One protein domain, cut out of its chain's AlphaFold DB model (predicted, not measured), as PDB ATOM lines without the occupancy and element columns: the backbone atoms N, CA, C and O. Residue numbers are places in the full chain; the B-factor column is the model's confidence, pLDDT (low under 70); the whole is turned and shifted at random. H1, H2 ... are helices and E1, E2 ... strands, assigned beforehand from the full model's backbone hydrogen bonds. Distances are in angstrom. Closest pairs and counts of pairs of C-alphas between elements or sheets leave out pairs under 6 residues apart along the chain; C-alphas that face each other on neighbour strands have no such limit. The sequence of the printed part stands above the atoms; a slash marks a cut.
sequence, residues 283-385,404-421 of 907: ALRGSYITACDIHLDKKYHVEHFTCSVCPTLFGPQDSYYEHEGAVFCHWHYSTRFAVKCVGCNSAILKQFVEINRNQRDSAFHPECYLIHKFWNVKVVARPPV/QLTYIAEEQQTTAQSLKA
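What this domain is: This is residues 283 to 385 and 404 to 421 of the 907 residues of the protein "LIM domain-containing protein" of Thanatephorus cucumeris (strain AG1-IA) (UniProt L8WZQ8). Look here for a loose, elongated row of three small two-stranded hairpins, with short helices in the middle and at one end. Hairpin E1 and E2 is at one end, hairpin E3 and E4 comes next with helix H1 beside it in the middle, and hairpin E5 and E6 with helix H2 makes the other end; H3 and H4 pack on H1 to one side of the row. The printed part has 121 residues with six named strands and four named helices, in the order E1 E2 E3 E4 H1 E5 E6 H2 H3 H4. Each of the three sheets is antiparallel, and the class is mixed, helices and strands, with 55 residues, under half, in named elements. The whole is loose, with a radius of gyration of the C-alphas of 17.5 A and spans of 58 by 32 by 25 A.

Where its parts are: Find C-alpha 288 at (-33.794, 5.091, -3.970); here strand E1 begins, residues 288 to 290, and strand E2 follows at residues 299 to 301. Go on to strand E3, residues 320 to 323, 10.2 A from first to last C-alpha, and strand E4, residues 326 to 329, 10.5 A. Straight after it, C-alpha 330 at (-26.637, 13.261, 14.705) begins helix H1, residues 330 to 336, 10.4 A long. Strands E5, residues 353 to 356, and E6, residues 361 to 364, are each 9.9 A long. Helix H2, residues 366 to 375, runs 14.2 A. Beyond the cut, helix H3, residues 404 to 413, runs 14.6 A, and helix H4, residues 416 to 421, ends at C-alpha 421 at (-19.851, 22.776, 17.646).

How they stand to each other: Start with the hairpin of E1 and E2, antiparallel at 151 degrees, where N 289 and O 300 are 2.9 A apart, within hydrogen-bond range. Both strands are apart from E3 and E4. In the hairpin of E3 and E4, antiparallel at 139 degrees, look at N 328 and O 321, 2.8 A apart, and N 323 and O 326, 3.0 A apart. The closest C-alphas of E3 and H1 are those of Tyr 320 and His 330, at 6.6 A. H1 and H3 touch, and their closest C-alphas, those of Thr 335 and Tyr 407, are 5.6 A apart; they run opposite ways at a steep tilt of 46 degrees. H1 and H4 only just touch, with 3 pairs of C-alphas within 8 A, the closest being Trp 331 and Ala 416 at 5.5 A, and they are about perpendicular at 78 degrees. H3 and H4 are apart. Farther along, E5 and E6 form a hairpin, antiparallel at 156 degrees, with N 353 and O 364 at 2.8 A. The closest C-alphas of E5 and H2 are those of Val 353 and Pro 366, at 6.0 A, and H2 touches no helix. In H1, H2, H3 and H4 every O i to N i+4 pair is within hydrogen-bond range.

The domain as a whole: The two C-alphas farthest apart are those of Ala 283 and Trp 375, at 58.3 A. Residues 386 to 403 are not printed, and C-alphas 385 and 404 are 15.0 A apart across the cut. The links from E2 to E3, 18 residues, and from H1 to E5, 16 residues, are long. The mean pLDDT of the printed part is 81.1; look for values under 70 at residues 291 to 296, 358 to 360, 381 to 385, 404 to 407, 409 to 410 and 413, and note that H3 has a mean of 67.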
ATOM      1  N   ALA A 283     -44.621   4.361  -5.836       87.75
ATOM      2  CA  ALA A 283     -43.659   3.621  -6.655       87.75
ATOM      3  C   ALA A 283     -42.311   4.344  -6.820       87.75
ATOM      4  O   ALA A 283     -42.260   5.469  -7.324       87.75
ATOM      5  N   LEU A 284     -41.226   3.646  -6.475       89.19
ATOM      6  CA  LEU A 284     -39.846   4.084  -6.678       89.19
ATOM      7  C   LEU A 284     -39.480   3.947  -8.168       89.19
ATOM      8  O   LEU A 284     -39.324   2.836  -8.668       89.19
ATOM      9  N   ARG A 285     -39.351   5.073  -8.887       84.38
ATOM     10  CA  ARG A 285     -39.045   5.094 -10.341       84.38
ATOM     11  C   ARG A 285     -37.627   5.562 -10.706       84.38
ATOM     12  O   ARG A 285     -37.298   5.621 -11.885       84.38
ATOM     13  N   GLY A 286     -36.810   5.922  -9.722       82.50
ATOM     14  CA  GLY A 286     -35.440   6.415  -9.904       82.50
ATOM     15  C   GLY A 286     -34.554   5.987  -8.736       82.50
ATOM     16  O   GLY A 286     -34.881   5.020  -8.051       82.50
ATOM     17  N   SER A 287     -33.462   6.711  -8.483       83.12
ATOM     18  CA  SER A 287     -32.573   6.450  -7.343       83.12
ATOM     19  C   SER A 287     -33.345   6.403  -6.019       83.12
ATOM     20  O   SER A 287     -34.071   7.339  -5.678       83.12
ATOM     21  N   TYR A 288     -33.169   5.317  -5.269       85.56
ATOM     22  CA  TYR A 288     -33.794   5.091  -3.970       85.56
ATOM     23  C   TYR A 288     -32.748   4.672  -2.937       85.56
ATOM     24  O   TYR A 288     -31.687   4.153  -3.281       85.56
ATOM     25  N   ILE A 289     -33.061   4.902  -1.665       83.81
ATOM     26  CA  ILE A 289     -32.238   4.500  -0.526       83.81
ATOM     27  C   ILE A 289     -32.885   3.263   0.094       83.81
ATOM     28  O   ILE A 289     -34.006   3.347   0.600       83.81
ATOM     29  N   THR A 290     -32.196   2.122   0.057       83.00
ATOM     30  CA  THR A 290     -32.495   0.988   0.945       83.00
ATOM     31  C   THR A 290     -31.814   1.261   2.280       83.00
ATOM     32  O   THR A 290     -30.601   1.464   2.312       83.00
ATOM     33  N   ALA A 291     -32.580   1.319   3.367       67.56
ATOM     34  CA  ALA A 291     -32.062   1.616   4.700       67.56
ATOM     35  C   ALA A 291     -32.976   1.039   5.785       67.56
ATOM     36  O   ALA A 291     -34.169   0.841   5.562       67.56
ATOM     37  N   CYS A 292     -32.420   0.879   6.984       63.34
ATOM     38  CA  CYS A 292     -32.842  -0.075   8.011       63.34
ATOM     39  C   CYS A 292     -32.433  -1.527   7.703       63.34
ATOM     40  O   CYS A 292     -32.223  -1.900   6.549       63.34
ATOM     41  N   ASP A 293     -32.322  -2.303   8.780       56.88
ATOM     42  CA  ASP A 293     -31.826  -3.684   8.899       56.88
ATOM     43  C   ASP A 293     -32.093  -4.674   7.729       56.88
ATOM     44  O   ASP A 293     -33.145  -4.674   7.080       56.88
ATOM     45  N   ILE A 294     -31.154  -5.620   7.561       53.56
ATOM     46  CA  ILE A 294     -31.152  -6.770   6.631       53.56
ATOM     47  C   ILE A 294     -32.455  -7.586   6.685       53.56
ATOM     48  O   ILE A 294     -32.826  -8.236   5.708       53.56
ATOM     49  N   HIS A 295     -33.163  -7.544   7.812       51.00
ATOM     50  CA  HIS A 295     -34.398  -8.284   8.044       51.00
ATOM     51  C   HIS A 295     -35.689  -7.554   7.622       51.00
ATOM     52  O   HIS A 295     -36.761  -8.155   7.703       51.00
ATOM     53  N   LEU A 296     -35.623  -6.289   7.180       61.34
ATOM     54  CA  LEU A 296     -36.810  -5.461   6.898       61.34
ATOM     55  C   LEU A 296     -36.863  -4.812   5.498       61.34
ATOM     56  O   LEU A 296     -37.930  -4.323   5.133       61.34
ATOM     57  N   ASP A 297     -35.764  -4.807   4.728       71.69
ATOM     58  CA  ASP A 297     -35.662  -4.399   3.299       71.69
ATOM     59  C   ASP A 297     -36.421  -3.100   2.916       71.69
ATOM     60  O   ASP A 297     -36.964  -2.958   1.812       71.69
ATOM     61  N   LYS A 298     -36.494  -2.127   3.841       81.44
ATOM     62  CA  LYS A 298     -37.260  -0.884   3.652       81.44
ATOM     63  C   LYS A 298     -36.557   0.031   2.650       81.44
ATOM     64  O   LYS A 298     -35.347   0.253   2.717       81.44
ATOM     65  N   LYS A 299     -37.337   0.617   1.739       86.00
ATOM     66  CA  LYS A 299     -36.837   1.498   0.673       86.00
ATOM     67  C   LYS A 299     -37.533   2.852   0.711       86.00
ATOM     68  O   LYS A 299     -38.717   2.957   1.037       86.00
ATOM     69  N   TYR A 300     -36.790   3.897   0.367       87.31
ATOM     70  CA  TYR A 300     -37.213   5.291   0.463       87.31
ATOM     71  C   TYR A 300     -36.818   6.074  -0.793       87.31
ATOM     72  O   TYR A 300     -35.746   5.851  -1.356       87.31
ATOM     73  N   HIS A 301     -37.644   7.037  -1.214       88.19
ATOM     74  CA  HIS A 301     -37.142   8.120  -2.067       88.19
ATOM     75  C   HIS A 301     -36.041   8.876  -1.309       88.19
ATOM     76  O   HIS A 301     -36.120   8.990  -0.084       88.19
ATOM     77  N   VAL A 302     -35.062   9.444  -2.019       87.12
ATOM     78  CA  VAL A 302     -34.000  10.270  -1.407       87.12
ATOM     79  C   VAL A 302     -34.607  11.400  -0.560       87.12
ATOM     80  O   VAL A 302     -34.256  11.567   0.602       87.12
ATOM     81  N   GLU A 303     -35.629  12.077  -1.088       87.00
ATOM     82  CA  GLU A 303     -36.405  13.131  -0.410       87.00
ATOM     83  C   GLU A 303     -37.251  12.636   0.782       87.00
ATOM     84  O   GLU A 303     -37.790  13.421   1.561       87.00
ATOM     85  N   HIS A 304     -37.419  11.322   0.937       86.31
ATOM     86  CA  HIS A 304     -38.215  10.719   2.006       86.31
ATOM     87  C   HIS A 304     -37.361  10.084   3.105       86.31
ATOM     88  O   HIS A 304     -37.897   9.770   4.168       86.31
ATOM     89  N   PHE A 305     -36.049   9.962   2.900       88.06
ATOM     90  CA  PHE A 305     -35.112   9.528   3.926       88.06
ATOM     91  C   PHE A 305     -34.771  10.706   4.857       88.06
ATOM     92  O   PHE A 305     -33.779  11.416   4.691       88.06
ATOM     93  N   THR A 306     -35.665  10.946   5.820       89.31
ATOM     94  CA  THR A 306     -35.527  11.959   6.878       89.31
ATOM     95  C   THR A 306     -35.355  11.309   8.243       89.31
ATOM     96  O   THR A 306     -35.793  10.180   8.453       89.31
ATOM     97  N   CYS A 307     -34.838  12.061   9.214       89.88
ATOM     98  CA  CYS A 307     -34.935  11.676  10.622       89.88
ATOM     99  C   CYS A 307     -36.402  11.431  11.048       89.88
ATOM    100  O   CYS A 307     -37.313  12.143  10.626       89.88
ATOM    101  N   SER A 308     -36.635  10.449  11.925       88.38
ATOM    102  CA  SER A 308     -37.962  10.129  12.474       88.38
ATOM    103  C   SER A 308     -38.527  11.179  13.446       88.38
ATOM    104  O   SER A 308     -39.704  11.113  13.781       88.38
ATOM    105  N   VAL A 309     -37.716  12.145  13.901       86.50
ATOM    106  CA  VAL A 309     -38.113  13.199  14.864       86.50
ATOM    107  C   VAL A 309     -38.220  14.583  14.213       86.50
ATOM    108  O   VAL A 309     -38.975  15.428  14.684       86.50
ATOM    109  N   CYS A 310     -37.479  14.845  13.133       87.31
ATOM    110  CA  CYS A 310     -37.430  16.156  12.483       87.31
ATOM    111  C   CYS A 310     -37.311  16.033  10.956       87.31
ATOM    112  O   CYS A 310     -36.731  15.064  10.468       87.31
ATOM    113  N   PRO A 311     -37.781  17.028  10.178       86.94
ATOM    114  CA  PRO A 311     -37.803  16.975   8.710       86.94
ATOM    115  C   PRO A 311     -36.414  17.078   8.043       86.94
ATOM    116  O   PRO A 311     -36.320  17.348   6.850       86.94
ATOM    117  N   THR A 312     -35.325  16.875   8.792       86.19
ATOM    118  CA  THR A 312     -33.957  16.864   8.269       86.19
ATOM    119  C   THR A 312     -33.783  15.712   7.286       86.19
ATOM    120  O   THR A 312     -33.847  14.547   7.680       86.19
ATOM    121  N   LEU A 313     -33.555  16.068   6.023       88.00
ATOM    122  CA  LEU A 313     -33.115  15.184   4.946       88.00
ATOM    123  C   LEU A 313     -31.647  14.799   5.152       88.00
ATOM    124  O   LEU A 313     -30.856  15.636   5.588       88.00
ATOM    125  N   PHE A 314     -31.280  13.567   4.807       86.94
ATOM    126  CA  PHE A 314     -29.883  13.134   4.786       86.94
ATOM    127  C   PHE A 314     -29.292  13.319   3.383       86.94
ATOM    128  O   PHE A 314     -29.743  12.686   2.427       86.94
ATOM    129  N   GLY A 315     -28.290  14.190   3.243       80.94
ATOM    130  CA  GLY A 315     -27.526  14.335   2.007       80.94
ATOM    131  C   GLY A 315     -26.505  13.202   1.804       80.94
ATOM    132  O   GLY A 315     -26.226  12.444   2.733       80.94
ATOM    133  N   PRO A 316     -25.864  13.099   0.619       77.25
ATOM    134  CA  PRO A 316     -24.933  12.006   0.289       77.25
ATOM    135  C   PRO A 316     -23.662  11.902   1.156       77.25
ATOM    136  O   PRO A 316     -22.870  10.985   0.959       77.25
ATOM    137  N   GLN A 317     -23.430  12.857   2.063       77.75
ATOM    138  CA  GLN A 317     -22.295  12.891   2.994       77.75
ATOM    139  C   GLN A 317     -22.734  13.007   4.468       77.75
ATOM    140  O   GLN A 317     -21.880  13.089   5.350       77.75
ATOM    141  N   ASP A 318     -24.041  13.028   4.757       82.44
ATOM    142  CA  ASP A 318     -24.551  13.151   6.126       82.44
ATOM    143  C   ASP A 318     -24.618  11.790   6.827       82.44
ATOM    144  O   ASP A 318     -25.103  10.806   6.268       82.44
ATOM    145  N   SER A 319     -24.189  11.736   8.092       85.12
ATOM    146  CA  SER A 319     -24.371  10.544   8.919       85.12
ATOM    147  C   SER A 319     -25.792  10.462   9.490       85.12
ATOM    148  O   SER A 319     -26.274  11.369  10.180       85.12
ATOM    149  N   TYR A 320     -26.440   9.326   9.239       87.38
ATOM    150  CA  TYR A 320     -27.639   8.878   9.940       87.38
ATOM    151  C   TYR A 320     -27.270   7.790  10.957       87.38
ATOM    152  O   TYR A 320     -26.251   7.112  10.818       87.38
ATOM    153  N   TYR A 321     -28.100   7.632  11.986       87.94
ATOM    154  CA  TYR A 321     -27.895   6.673  13.071       87.94
ATOM    155  C   TYR A 321     -29.175   5.859  13.265       87.94
ATOM    156  O   TYR A 321     -30.257   6.438  13.357       87.94
ATOM    157  N   GLU A 322     -29.072   4.532  13.299       87.31
ATOM    158  CA  GLU A 322     -30.224   3.638  13.463       87.31
ATOM    159  C   GLU A 322     -30.398   3.222  14.930       87.31
ATOM    160  O   GLU A 322     -29.430   2.872  15.605       87.31
ATOM    161  N   HIS A 323     -31.639   3.259  15.415       84.06
ATOM    162  CA  HIS A 323     -32.058   2.734  16.716       84.06
ATOM    163  C   HIS A 323     -33.447   2.109  16.545       84.06
ATOM    164  O   HIS A 323     -34.327   2.739  15.960       84.06
ATOM    165  N   GLU A 324     -33.643   0.868  17.001       83.94
ATOM    166  CA  GLU A 324     -34.942   0.159  16.970       83.94
ATOM    167  C   GLU A 324     -35.642   0.143  15.585       83.94
ATOM    168  O   GLU A 324     -36.868   0.164  15.480       83.94
ATOM    169  N   GLY A 325     -34.869   0.106  14.491       78.81
ATOM    170  CA  GLY A 325     -35.397   0.091  13.118       78.81
ATOM    171  C   GLY A 325     -35.964   1.433  12.626       78.81
ATOM    172  O   GLY A 325     -36.741   1.450  11.660       78.81
ATOM    173  N   ALA A 326     -35.594   2.532  13.294       84.06
ATOM    174  CA  ALA A 326     -35.867   3.925  12.943       84.06
ATOM    175  C   ALA A 326     -34.555   4.729  12.809       84.06
ATOM    176  O   ALA A 326     -33.532   4.375  13.398       84.06
ATOM    177  N   VAL A 327     -34.577   5.821  12.032       87.25
ATOM    178  CA  VAL A 327     -33.370   6.594  11.680       87.25
ATOM    179  C   VAL A 327     -33.365   7.996  12.285       87.25
ATOM    180  O   VAL A 327     -34.323   8.768  12.195       87.25
ATOM    181  N   PHE A 328     -32.236   8.356  12.883       88.88
ATOM    182  CA  PHE A 328     -32.048   9.579  13.648       88.88
ATOM    183  C   PHE A 328     -30.891  10.402  13.090       88.88
ATOM    184  O   PHE A 328     -29.873   9.871  12.646       88.88
ATOM    185  N   CYS A 329     -31.043  11.725  13.113       89.94
ATOM    186  CA  CYS A 329     -29.934  12.620  12.826       89.94
ATOM    187  C   CYS A 329     -28.972  12.684  14.019       89.94
ATOM    188  O   CYS A 329     -29.362  12.462  15.168       89.94
ATOM    189  N   HIS A 330     -27.722  13.056  13.737       88.06
ATOM    190  CA  HIS A 330     -26.637  13.261  14.705       88.06
ATOM    191  C   HIS A 330     -27.069  13.961  16.009       88.06
ATOM    192  O   HIS A 330     -26.600  13.602  17.086       88.06
ATOM    193  N   TRP A 331     -27.958  14.956  15.918       87.19
ATOM    194  CA  TRP A 331     -28.521  15.670  17.065       87.19
ATOM    195  C   TRP A 331     -29.418  14.772  17.931       87.19
ATOM    196  O   TRP A 331     -29.025  14.456  19.050       87.19
ATOM    197  N   HIS A 332     -30.555  14.291  17.409       87.81
ATOM    198  CA  HIS A 332     -31.512  13.489  18.188       87.81
ATOM    199  C   HIS A 332     -30.921  12.164  18.686       87.81
ATOM    200  O   HIS A 332     -31.313  11.669  19.740       87.81
ATOM    201  N   TYR A 333     -29.946  11.602  17.966       89.19
ATOM    202  CA  TYR A 333     -29.204  10.447  18.458       89.19
ATOM    203  C   TYR A 333     -28.282  10.820  19.637       89.19
ATOM    204  O   TYR A 333     -28.298  10.133  20.656       89.19
ATOM    205  N   SER A 334     -27.554  11.946  19.562       87.38
ATOM    206  CA  SER A 334     -26.679  12.448  20.643       87.38
ATOM    207  C   SER A 334     -27.408  12.847  21.932       87.38
ATOM    208  O   SER A 334     -26.807  12.809  23.010       87.38
ATOM    209  N   THR A 335     -28.660  13.298  21.834       83.75
ATOM    210  CA  THR A 335     -29.464  13.730  22.988       83.75
ATOM    211  C   THR A 335     -30.227  12.569  23.624       83.75
ATOM    212  O   THR A 335     -30.243  12.474  24.849       83.75
ATOM    213  N   ARG A 336     -30.816  11.667  22.823       84.06
ATOM    214  CA  ARG A 336     -31.790  10.670  23.316       84.06
ATOM    215  C   ARG A 336     -31.252   9.252  23.513       84.06
ATOM    216  O   ARG A 336     -31.730   8.572  24.416       84.06
ATOM    217  N   PHE A 337     -30.293   8.802  22.696       85.56
ATOM    218  CA  PHE A 337     -29.905   7.378  22.625       85.56
ATOM    219  C   PHE A 337     -28.408   7.116  22.849       85.56
ATOM    220  O   PHE A 337     -28.033   6.086  23.405       85.56
ATOM    221  N   ALA A 338     -27.533   8.031  22.430       86.31
ATOM    222  CA  ALA A 338     -26.090   7.824  22.474       86.31
ATOM    223  C   ALA A 338     -25.530   7.795  23.906       86.31
ATOM    224  O   ALA A 338     -25.750   8.708  24.708       86.31
ATOM    225  N   VAL A 339     -24.702   6.788  24.195       87.62
ATOM    226  CA  VAL A 339     -23.986   6.667  25.472       87.62
ATOM    227  C   VAL A 339     -23.053   7.871  25.660       87.62
ATOM    228  O   VAL A 339     -22.205   8.151  24.813       87.62
ATOM    229  N   LYS A 340     -23.184   8.602  26.772       86.88
ATOM    230  CA  LYS A 340     -22.318   9.753  27.090       86.88
ATOM    231  C   LYS A 340     -20.981   9.260  27.683       86.88
ATOM    232  O   LYS A 340     -20.956   8.412  28.573       86.88
ATOM    233  N   CYS A 341     -19.855   9.799  27.219       90.31
ATOM    234  CA  CYS A 341     -18.512   9.382  27.626       90.31
ATOM    235  C   CYS A 341     -18.172   9.765  29.080       90.31
ATOM    236  O   CYS A 341     -18.212  10.935  29.456       90.31
ATOM    237  N   VAL A 342     -17.678   8.810  29.874       88.50
ATOM    238  CA  VAL A 342     -17.316   8.999  31.297       88.50
ATOM    239  C   VAL A 342     -16.112   9.944  31.526       88.50
ATOM    240  O   VAL A 342     -15.857  10.353  32.665       88.50
ATOM    241  N   GLY A 343     -15.368  10.296  30.468       88.81
ATOM    242  CA  GLY A 343     -14.217  11.209  30.501       88.81
ATOM    243  C   GLY A 343     -14.514  12.663  30.102       88.81
ATOM    244  O   GLY A 343     -13.940  13.568  30.706       88.81
ATOM    245  N   CYS A 344     -15.395  12.898  29.120       89.38
ATOM    246  CA  CYS A 344     -15.707  14.236  28.583       89.38
ATOM    247  C   CYS A 344     -17.209  14.586  28.533       89.38
ATOM    248  O   CYS A 344     -17.570  15.659  28.067       89.38
ATOM    249  N   ASN A 345     -18.092  13.696  28.994       87.31
ATOM    250  CA  ASN A 345     -19.557  13.834  29.014       87.31
ATOM    251  C   ASN A 345     -20.255  14.022  27.642       87.31
ATOM    252  O   ASN A 345     -21.482  14.043  27.587       87.31
ATOM    253  N   SER A 346     -19.520  14.113  26.530       87.81
ATOM    254  CA  SER A 346     -20.087  14.127  25.172       87.81
ATOM    255  C   SER A 346     -20.627  12.755  24.758       87.81
ATOM    256  O   SER A 346     -20.108  11.726  25.192       87.81
ATOM    257  N   ALA A 347     -21.647  12.737  23.897       88.50
ATOM    258  CA  ALA A 347     -22.176  11.517  23.291       88.50
ATOM    259  C   ALA A 347     -21.128  10.795  22.428       88.50
ATOM    260  O   ALA A 347     -20.405  11.425  21.659       88.50
ATOM    261  N   ILE A 348     -21.092   9.470  22.546       88.62
ATOM    262  CA  ILE A 348     -20.258   8.575  21.749       88.62
ATOM    263  C   ILE A 348     -21.013   8.224  20.462       88.62
ATOM    264  O   ILE A 348     -22.066   7.591  20.504       88.62
ATOM    265  N   LEU A 349     -20.454   8.624  19.316       87.19
ATOM    266  CA  LEU A 349     -21.010   8.377  17.972       87.19
ATOM    267  C   LEU A 349     -20.104   7.507  17.081       87.19
ATOM    268  O   LEU A 349     -20.413   7.291  15.911       87.19
ATOM    269  N   LYS A 350     -18.953   7.081  17.610       83.06
ATOM    270  CA  LYS A 350     -17.855   6.390  16.910       83.06
ATOM    271  C   LYS A 350     -17.459   5.137  17.709       83.06
ATOM    272  O   LYS A 350     -18.192   4.709  18.598       83.06
ATOM    273  N   GLN A 351     -16.298   4.549  17.422       83.94
ATOM    274  CA  GLN A 351     -15.700   3.512  18.270       83.94
ATOM    275  C   GLN A 351     -15.458   4.019  19.703       83.94
ATOM    276  O   GLN A 351     -15.133   5.188  19.915       83.94
ATOM    277  N   PHE A 352     -15.579   3.123  20.684       88.62
ATOM    278  CA  PHE A 352     -15.370   3.421  22.098       88.62
ATOM    279  C   PHE A 352     -14.749   2.240  22.844       88.62
ATOM    280  O   PHE A 352     -14.710   1.115  22.352       88.62
ATOM    281  N   VAL A 353     -14.238   2.526  24.038       90.12
ATOM    282  CA  VAL A 353     -13.673   1.553  24.967       90.12
ATOM    283  C   VAL A 353     -14.627   1.403  26.143       90.12
ATOM    284  O   VAL A 353     -14.848   2.356  26.894       90.12
ATOM    285  N   GLU A 354     -15.170   0.205  26.316       88.44
ATOM    286  CA  GLU A 354     -15.881  -0.181  27.530       88.44
ATOM    287  C   GLU A 354     -14.899  -0.661  28.595       88.44
ATOM    288  O   GLU A 354     -13.927  -1.367  28.320       88.44
ATOM    289  N   ILE A 355     -15.163  -0.274  29.841       84.56
ATOM    290  CA  ILE A 355     -14.416  -0.736  31.005       84.56
ATOM    291  C   ILE A 355     -15.430  -1.177  32.054       84.56
ATOM    292  O   ILE A 355     -15.951  -0.342  32.798       84.56
ATOM    293  N   ASN A 356     -15.697  -2.482  32.142       77.81
ATOM    294  CA  ASN A 356     -16.409  -3.022  33.294       77.81
ATOM    295  C   ASN A 356     -15.487  -2.937  34.515       77.81
ATOM    296  O   ASN A 356     -14.439  -3.587  34.575       77.81
ATOM    297  N   ARG A 357     -15.852  -2.106  35.491       71.81
ATOM    298  CA  ARG A 357     -15.142  -2.038  36.769       71.81
ATOM    299  C   ARG A 357     -16.153  -1.869  37.890       71.81
ATOM    300  O   ARG A 357     -16.889  -0.889  37.928       71.81
ATOM    301  N   ASN A 358     -16.173  -2.839  38.801       61.38
ATOM    302  CA  ASN A 358     -17.135  -2.937  39.901       61.38
ATOM    303  C   ASN A 358     -18.597  -3.069  39.410       61.38
ATOM    304  O   ASN A 358     -19.473  -2.372  39.915       61.38
ATOM    305  N   GLN A 359     -18.851  -3.945  38.423       57.53
ATOM    306  CA  GLN A 359     -20.192  -4.212  37.860       57.53
ATOM    307  C   GLN A 359     -20.891  -2.964  37.281       57.53
ATOM    308  O   GLN A 359     -22.115  -2.858  37.286       57.53
ATOM    309  N   ARG A 360     -20.106  -2.000  36.786       67.62
ATOM    310  CA  ARG A 360     -20.597  -0.860  36.009       67.62
ATOM    311  C   ARG A 360     -19.777  -0.730  34.741       67.62
ATOM    312  O   ARG A 360     -18.565  -0.512  34.808       67.62
ATOM    313  N   ASP A 361     -20.451  -0.824  33.608       73.56
ATOM    314  CA  ASP A 361     -19.858  -0.594  32.301       73.56
ATOM    315  C   ASP A 361     -19.661   0.907  32.093       73.56
ATOM    316  O   ASP A 361     -20.588   1.712  32.172       73.56
ATOM    317  N   SER A 362     -18.400   1.302  31.929       84.56
ATOM    318  CA  SER A 362     -18.001   2.697  31.759       84.56
ATOM    319  C   SER A 362     -17.465   2.902  30.349       84.56
ATOM    320  O   SER A 362     -16.369   2.435  30.043       84.56
ATOM    321  N   ALA A 363     -18.224   3.597  29.503       89.50
ATOM    322  CA  ALA A 363     -17.848   3.874  28.121       89.50
ATOM    323  C   ALA A 363     -16.971   5.135  27.991       89.50
ATOM    324  O   ALA A 363     -17.251   6.192  28.575       89.50
ATOM    325  N   PHE A 364     -15.913   5.038  27.188       92.19
ATOM    326  CA  PHE A 364     -14.965   6.119  26.923       92.19
ATOM    327  C   PHE A 364     -14.637   6.245  25.430       92.19
ATOM    328  O   PHE A 364     -14.394   5.239  24.770       92.19
ATOM    329  N   HIS A 365     -14.493   7.471  24.919       91.56
ATOM    330  CA  HIS A 365     -13.694   7.689  23.706       91.56
ATOM    331  C   HIS A 365     -12.258   7.171  23.937       91.56
ATOM    332  O   HIS A 365     -11.762   7.323  25.062       91.56
ATOM    333  N   PRO A 366     -11.570   6.590  22.936       93.06
ATOM    334  CA  PRO A 366     -10.222   6.038  23.109       93.06
ATOM    335  C   PRO A 366      -9.236   7.024  23.755       93.06
ATOM    336  O   PRO A 366      -8.547   6.683  24.714       93.06
ATOM    337  N   GLU A 367      -9.242   8.277  23.315       93.50
ATOM    338  CA  GLU A 367      -8.389   9.366  23.799       93.50
ATOM    339  C   GLU A 367      -8.760   9.770  25.236       93.50
ATOM    340  O   GLU A 367      -7.889   9.975  26.083       93.50
ATOM    341  N   CYS A 368     -10.060   9.808  25.554       93.38
ATOM    342  CA  CYS A 368     -10.548  10.047  26.916       93.38
ATOM    343  C   CYS A 368     -10.136   8.927  27.880       93.38
ATOM    344  O   CYS A 368      -9.780   9.206  29.028       93.38
ATOM    345  N   TYR A 369     -10.169   7.667  27.430       93.62
ATOM    346  CA  TYR A 369      -9.647   6.549  28.209       93.62
ATOM    347  C   TYR A 369      -8.141   6.691  28.416       93.62
ATOM    348  O   TYR A 369      -7.679   6.525  29.539       93.62
ATOM    349  N   LEU A 370      -7.377   7.041  27.380       94.00
ATOM    350  CA  LEU A 370      -5.929   7.211  27.485       94.00
ATOM    351  C   LEU A 370      -5.556   8.325  28.482       94.00
ATOM    352  O   LEU A 370      -4.777   8.066  29.400       94.00
ATOM    353  N   ILE A 371      -6.193   9.501  28.425       94.94
ATOM    354  CA  ILE A 371      -5.991  10.581  29.413       94.94
ATOM    355  C   ILE A 371      -6.289  10.099  30.846       94.94
ATOM    356  O   ILE A 371      -5.506  10.335  31.773       94.94
ATOM    357  N   HIS A 372      -7.389   9.364  31.032       93.06
ATOM    358  CA  HIS A 372      -7.775   8.797  32.326       93.06
ATOM    359  C   HIS A 372      -6.831   7.671  32.795       93.06
ATOM    360  O   HIS A 372      -6.541   7.556  33.983       93.06
ATOM    361  N   LYS A 373      -6.313   6.848  31.878       92.69
ATOM    362  CA  LYS A 373      -5.392   5.737  32.150       92.69
ATOM    363  C   LYS A 373      -4.008   6.237  32.554       92.69
ATOM    364  O   LYS A 373      -3.425   5.690  33.486       92.69
ATOM    365  N   PHE A 374      -3.484   7.243  31.854       92.94
ATOM    366  CA  PHE A 374      -2.139   7.752  32.095       92.94
ATOM    367  C   PHE A 374      -2.108   8.753  33.253       92.94
ATOM    368  O   PHE A 374      -1.398   8.499  34.222       92.94
ATOM    369  N   TRP A 375      -2.891   9.837  33.228       94.75
ATOM    370  CA  TRP A 375      -2.811  10.876  34.271       94.75
ATOM    371  C   TRP A 375      -3.942  10.824  35.306       94.75
ATOM    372  O   TRP A 375      -3.908  11.593  36.260       94.75
ATOM    373  N   ASN A 376      -4.918   9.913  35.193       93.06
ATOM    374  CA  ASN A 376      -6.051   9.810  36.130       93.06
ATOM    375  C   ASN A 376      -6.765  11.165  36.319       93.06
ATOM    376  O   ASN A 376      -6.916  11.676  37.435       93.06
ATOM    377  N   VAL A 377      -7.135  11.759  35.182       92.88
ATOM    378  CA  VAL A 377      -7.900  13.003  35.041       92.88
ATOM    379  C   VAL A 377      -9.131  12.720  34.174       92.88
ATOM    380  O   VAL A 377      -9.108  11.834  33.318       92.88
ATOM    381  N   LYS A 378     -10.212  13.470  34.398       90.38
ATOM    382  CA  LYS A 378     -11.374  13.548  33.503       90.38
ATOM    383  C   LYS A 378     -11.450  14.968  32.958       90.38
ATOM    384  O   LYS A 378     -11.266  15.909  33.723       90.38
ATOM    385  N   VAL A 379     -11.698  15.104  31.658       87.88
ATOM    386  CA  VAL A 379     -11.731  16.403  30.966       87.88
ATOM    387  C   VAL A 379     -12.970  17.201  31.375       87.88
ATOM    388  O   VAL A 379     -12.887  18.408  31.551       87.88
ATOM    389  N   VAL A 380     -14.090  16.522  31.641       81.19
ATOM    390  CA  VAL A 380     -15.286  17.136  32.232       81.19
ATOM    391  C   VAL A 380     -15.553  16.562  33.621       81.19
ATOM    392  O   VAL A 380     -15.566  15.346  33.827       81.19
ATOM    393  N   ALA A 381     -15.818  17.454  34.578       55.47
ATOM    394  CA  ALA A 381     -16.524  17.117  35.805       55.47
ATOM    395  C   ALA A 381     -18.009  17.463  35.624       55.47
ATOM    396  O   ALA A 381     -18.328  18.503  35.057       55.47
ATOM    397  N   ARG A 382     -18.871  16.549  36.084       44.03
ATOM    398  CA  ARG A 382     -20.346  16.540  36.037       44.03
ATOM    399  C   ARG A 382     -21.003  17.934  35.897       44.03
ATOM    400  O   ARG A 382     -20.677  18.806  36.703       44.03
ATOM    401  N   PRO A 383     -21.997  18.113  35.000       43.62
ATOM    402  CA  PRO A 383     -22.922  19.243  35.096       43.62
ATOM    403  C   PRO A 383     -23.520  19.344  36.510       43.62
ATOM    404  O   PRO A 383     -23.612  18.315  37.198       43.62
ATOM    405  N   PRO A 384     -23.984  20.529  36.947       34.25
ATOM    406  CA  PRO A 384     -24.854  20.614  38.109       34.25
ATOM    407  C   PRO A 384     -26.009  19.631  37.920       34.25
ATOM    408  O   PRO A 384     -26.702  19.663  36.903       34.25
ATOM    409  N   VAL A 385     -26.207  18.729  38.882       37.94
ATOM    410  CA  VAL A 385     -27.454  17.967  38.933       37.94
ATOM    411  C   VAL A 385     -28.514  18.987  39.311       37.94
ATOM    412  O   VAL A 385     -28.568  19.397  40.470       37.94
ATOM    413  N   GLN A 404     -35.741  10.653  30.049       54.38
ATOM    414  CA  GLN A 404     -36.607  11.315  29.079       54.38
ATOM    415  C   GLN A 404     -36.827  12.786  29.462       54.38
ATOM    416  O   GLN A 404     -36.718  13.665  28.611       54.38
ATOM    417  N   LEU A 405     -36.997  13.076  30.758       57.00
ATOM    418  CA  LEU A 405     -36.967  14.442  31.294       57.00
ATOM    419  C   LEU A 405     -35.619  15.137  31.027       57.00
ATOM    420  O   LEU A 405     -35.600  16.309  30.650       57.00
ATOM    421  N   THR A 406     -34.490  14.428  31.163       62.47
ATOM    422  CA  THR A 406     -33.168  15.040  30.937       62.47
ATOM    423  C   THR A 406     -32.898  15.427  29.483       62.47
ATOM    424  O   THR A 406     -32.358  16.513  29.270       62.47
ATOM    425  N   TYR A 407     -33.291  14.623  28.482       69.00
ATOM    426  CA  TYR A 407     -33.071  15.036  27.087       69.00
ATOM    427  C   TYR A 407     -34.008  16.176  26.674       69.00
ATOM    428  O   TYR A 407     -33.600  17.020  25.884       69.00
ATOM    429  N   ILE A 408     -35.233  16.251  27.215       71.56
ATOM    430  CA  ILE A 408     -36.160  17.357  26.918       71.56
ATOM    431  C   ILE A 408     -35.561  18.690  27.393       71.56
ATOM    432  O   ILE A 408     -35.621  19.679  26.668       71.56
ATOM    433  N   ALA A 409     -34.910  18.710  28.561       67.62
ATOM    434  CA  ALA A 409     -34.178  19.885  29.035       67.62
ATOM    435  C   ALA A 409     -32.924  20.197  28.185       67.62
ATOM    436  O   ALA A 409     -32.691  21.361  27.861       67.62
ATOM    437  N   GLU A 410     -32.140  19.183  27.781       67.19
ATOM    438  CA  GLU A 410     -30.966  19.352  26.896       67.19
ATOM    439  C   GLU A 410     -31.380  19.939  25.526       67.19
ATOM    440  O   GLU A 410     -30.742  20.871  25.029       67.19
ATOM    441  N   GLU A 411     -32.493  19.462  24.955       75.88
ATOM    442  CA  GLU A 411     -33.044  19.892  23.660       75.88
ATOM    443  C   GLU A 411     -33.767  21.250  23.696       75.88
ATOM    444  O   GLU A 411     -33.860  21.908  22.662       75.88
ATOM    445  N   GLN A 412     -34.256  21.698  24.858       72.44
ATOM    446  CA  GLN A 412     -34.803  23.054  25.034       72.44
ATOM    447  C   GLN A 412     -33.710  24.118  25.214       72.44
ATOM    448  O   GLN A 412     -33.912  25.272  24.843       72.44
ATOM    449  N   GLN A 413     -32.565  23.752  25.801       69.38
ATOM    450  CA  GLN A 413     -31.491  24.695  26.145       69.38
ATOM    451  C   GLN A 413     -30.395  24.809  25.078       69.38
ATOM    452  O   GLN A 413     -29.658  25.795  25.061       69.38
ATOM    453  N   THR A 414     -30.253  23.814  24.199       75.00
ATOM    454  CA  THR A 414     -29.194  23.782  23.180       75.00
ATOM    455  C   THR A 414     -29.763  23.564  21.777       75.00
ATOM    456  O   THR A 414     -30.902  23.146  21.610       75.00
ATOM    457  N   THR A 415     -28.984  23.884  20.740       84.31
ATOM    458  CA  THR A 415     -29.407  23.737  19.336       84.31
ATOM    459  C   THR A 415     -28.549  22.716  18.593       84.31
ATOM    460  O   THR A 415     -27.383  22.500  18.936       84.31
ATOM    461  N   ALA A 416     -29.087  22.146  17.508       82.88
ATOM    462  CA  ALA A 416     -28.396  21.167  16.662       82.88
ATOM    463  C   ALA A 416     -26.993  21.613  16.203       82.88
ATOM    464  O   ALA A 416     -26.064  20.806  16.161       82.88
ATOM    465  N   GLN A 417     -26.825  22.904  15.902       84.31
ATOM    466  CA  GLN A 417     -25.527  23.486  15.550       84.31
ATOM    467  C   GLN A 417     -24.631  23.677  16.785       84.31
ATOM    468  O   GLN A 417     -23.446  23.356  16.726       84.31
ATOM    469  N   SER A 418     -25.193  24.138  17.909       85.44
ATOM    470  CA  SER A 418     -24.455  24.380  19.156       85.44
ATOM    471  C   SER A 418     -23.851  23.098  19.743       85.44
ATOM    472  O   SER A 418     -22.663  23.080  20.050       85.44
ATOM    473  N   LEU A 419     -24.606  21.994  19.806       84.69
ATOM    474  CA  LEU A 419     -24.080  20.705  20.279       84.69
ATOM    475  C   LEU A 419     -23.034  20.126  19.325       84.69
ATOM    476  O   LEU A 419     -22.020  19.615  19.795       84.69
ATOM    477  N   LYS A 420     -23.218  20.238  18.000       84.50
ATOM    478  CA  LYS A 420     -22.201  19.788  17.033       84.50
ATOM    479  C   LYS A 420     -20.908  20.600  17.182       84.50
ATOM    480  O   LYS A 420     -19.828  20.017  17.209       84.50
ATOM    481  N   ALA A 421     -21.003  21.918  17.368       86.31
ATOM    482  CA  ALA A 421     -19.851  22.776  17.646       86.31
ATOM    483  C   ALA A 421     -19.184  22.452  18.999       86.31
ATOM    484  O   ALA A 421     -17.959  22.362  19.069       86.31
TER     485      ALA A 421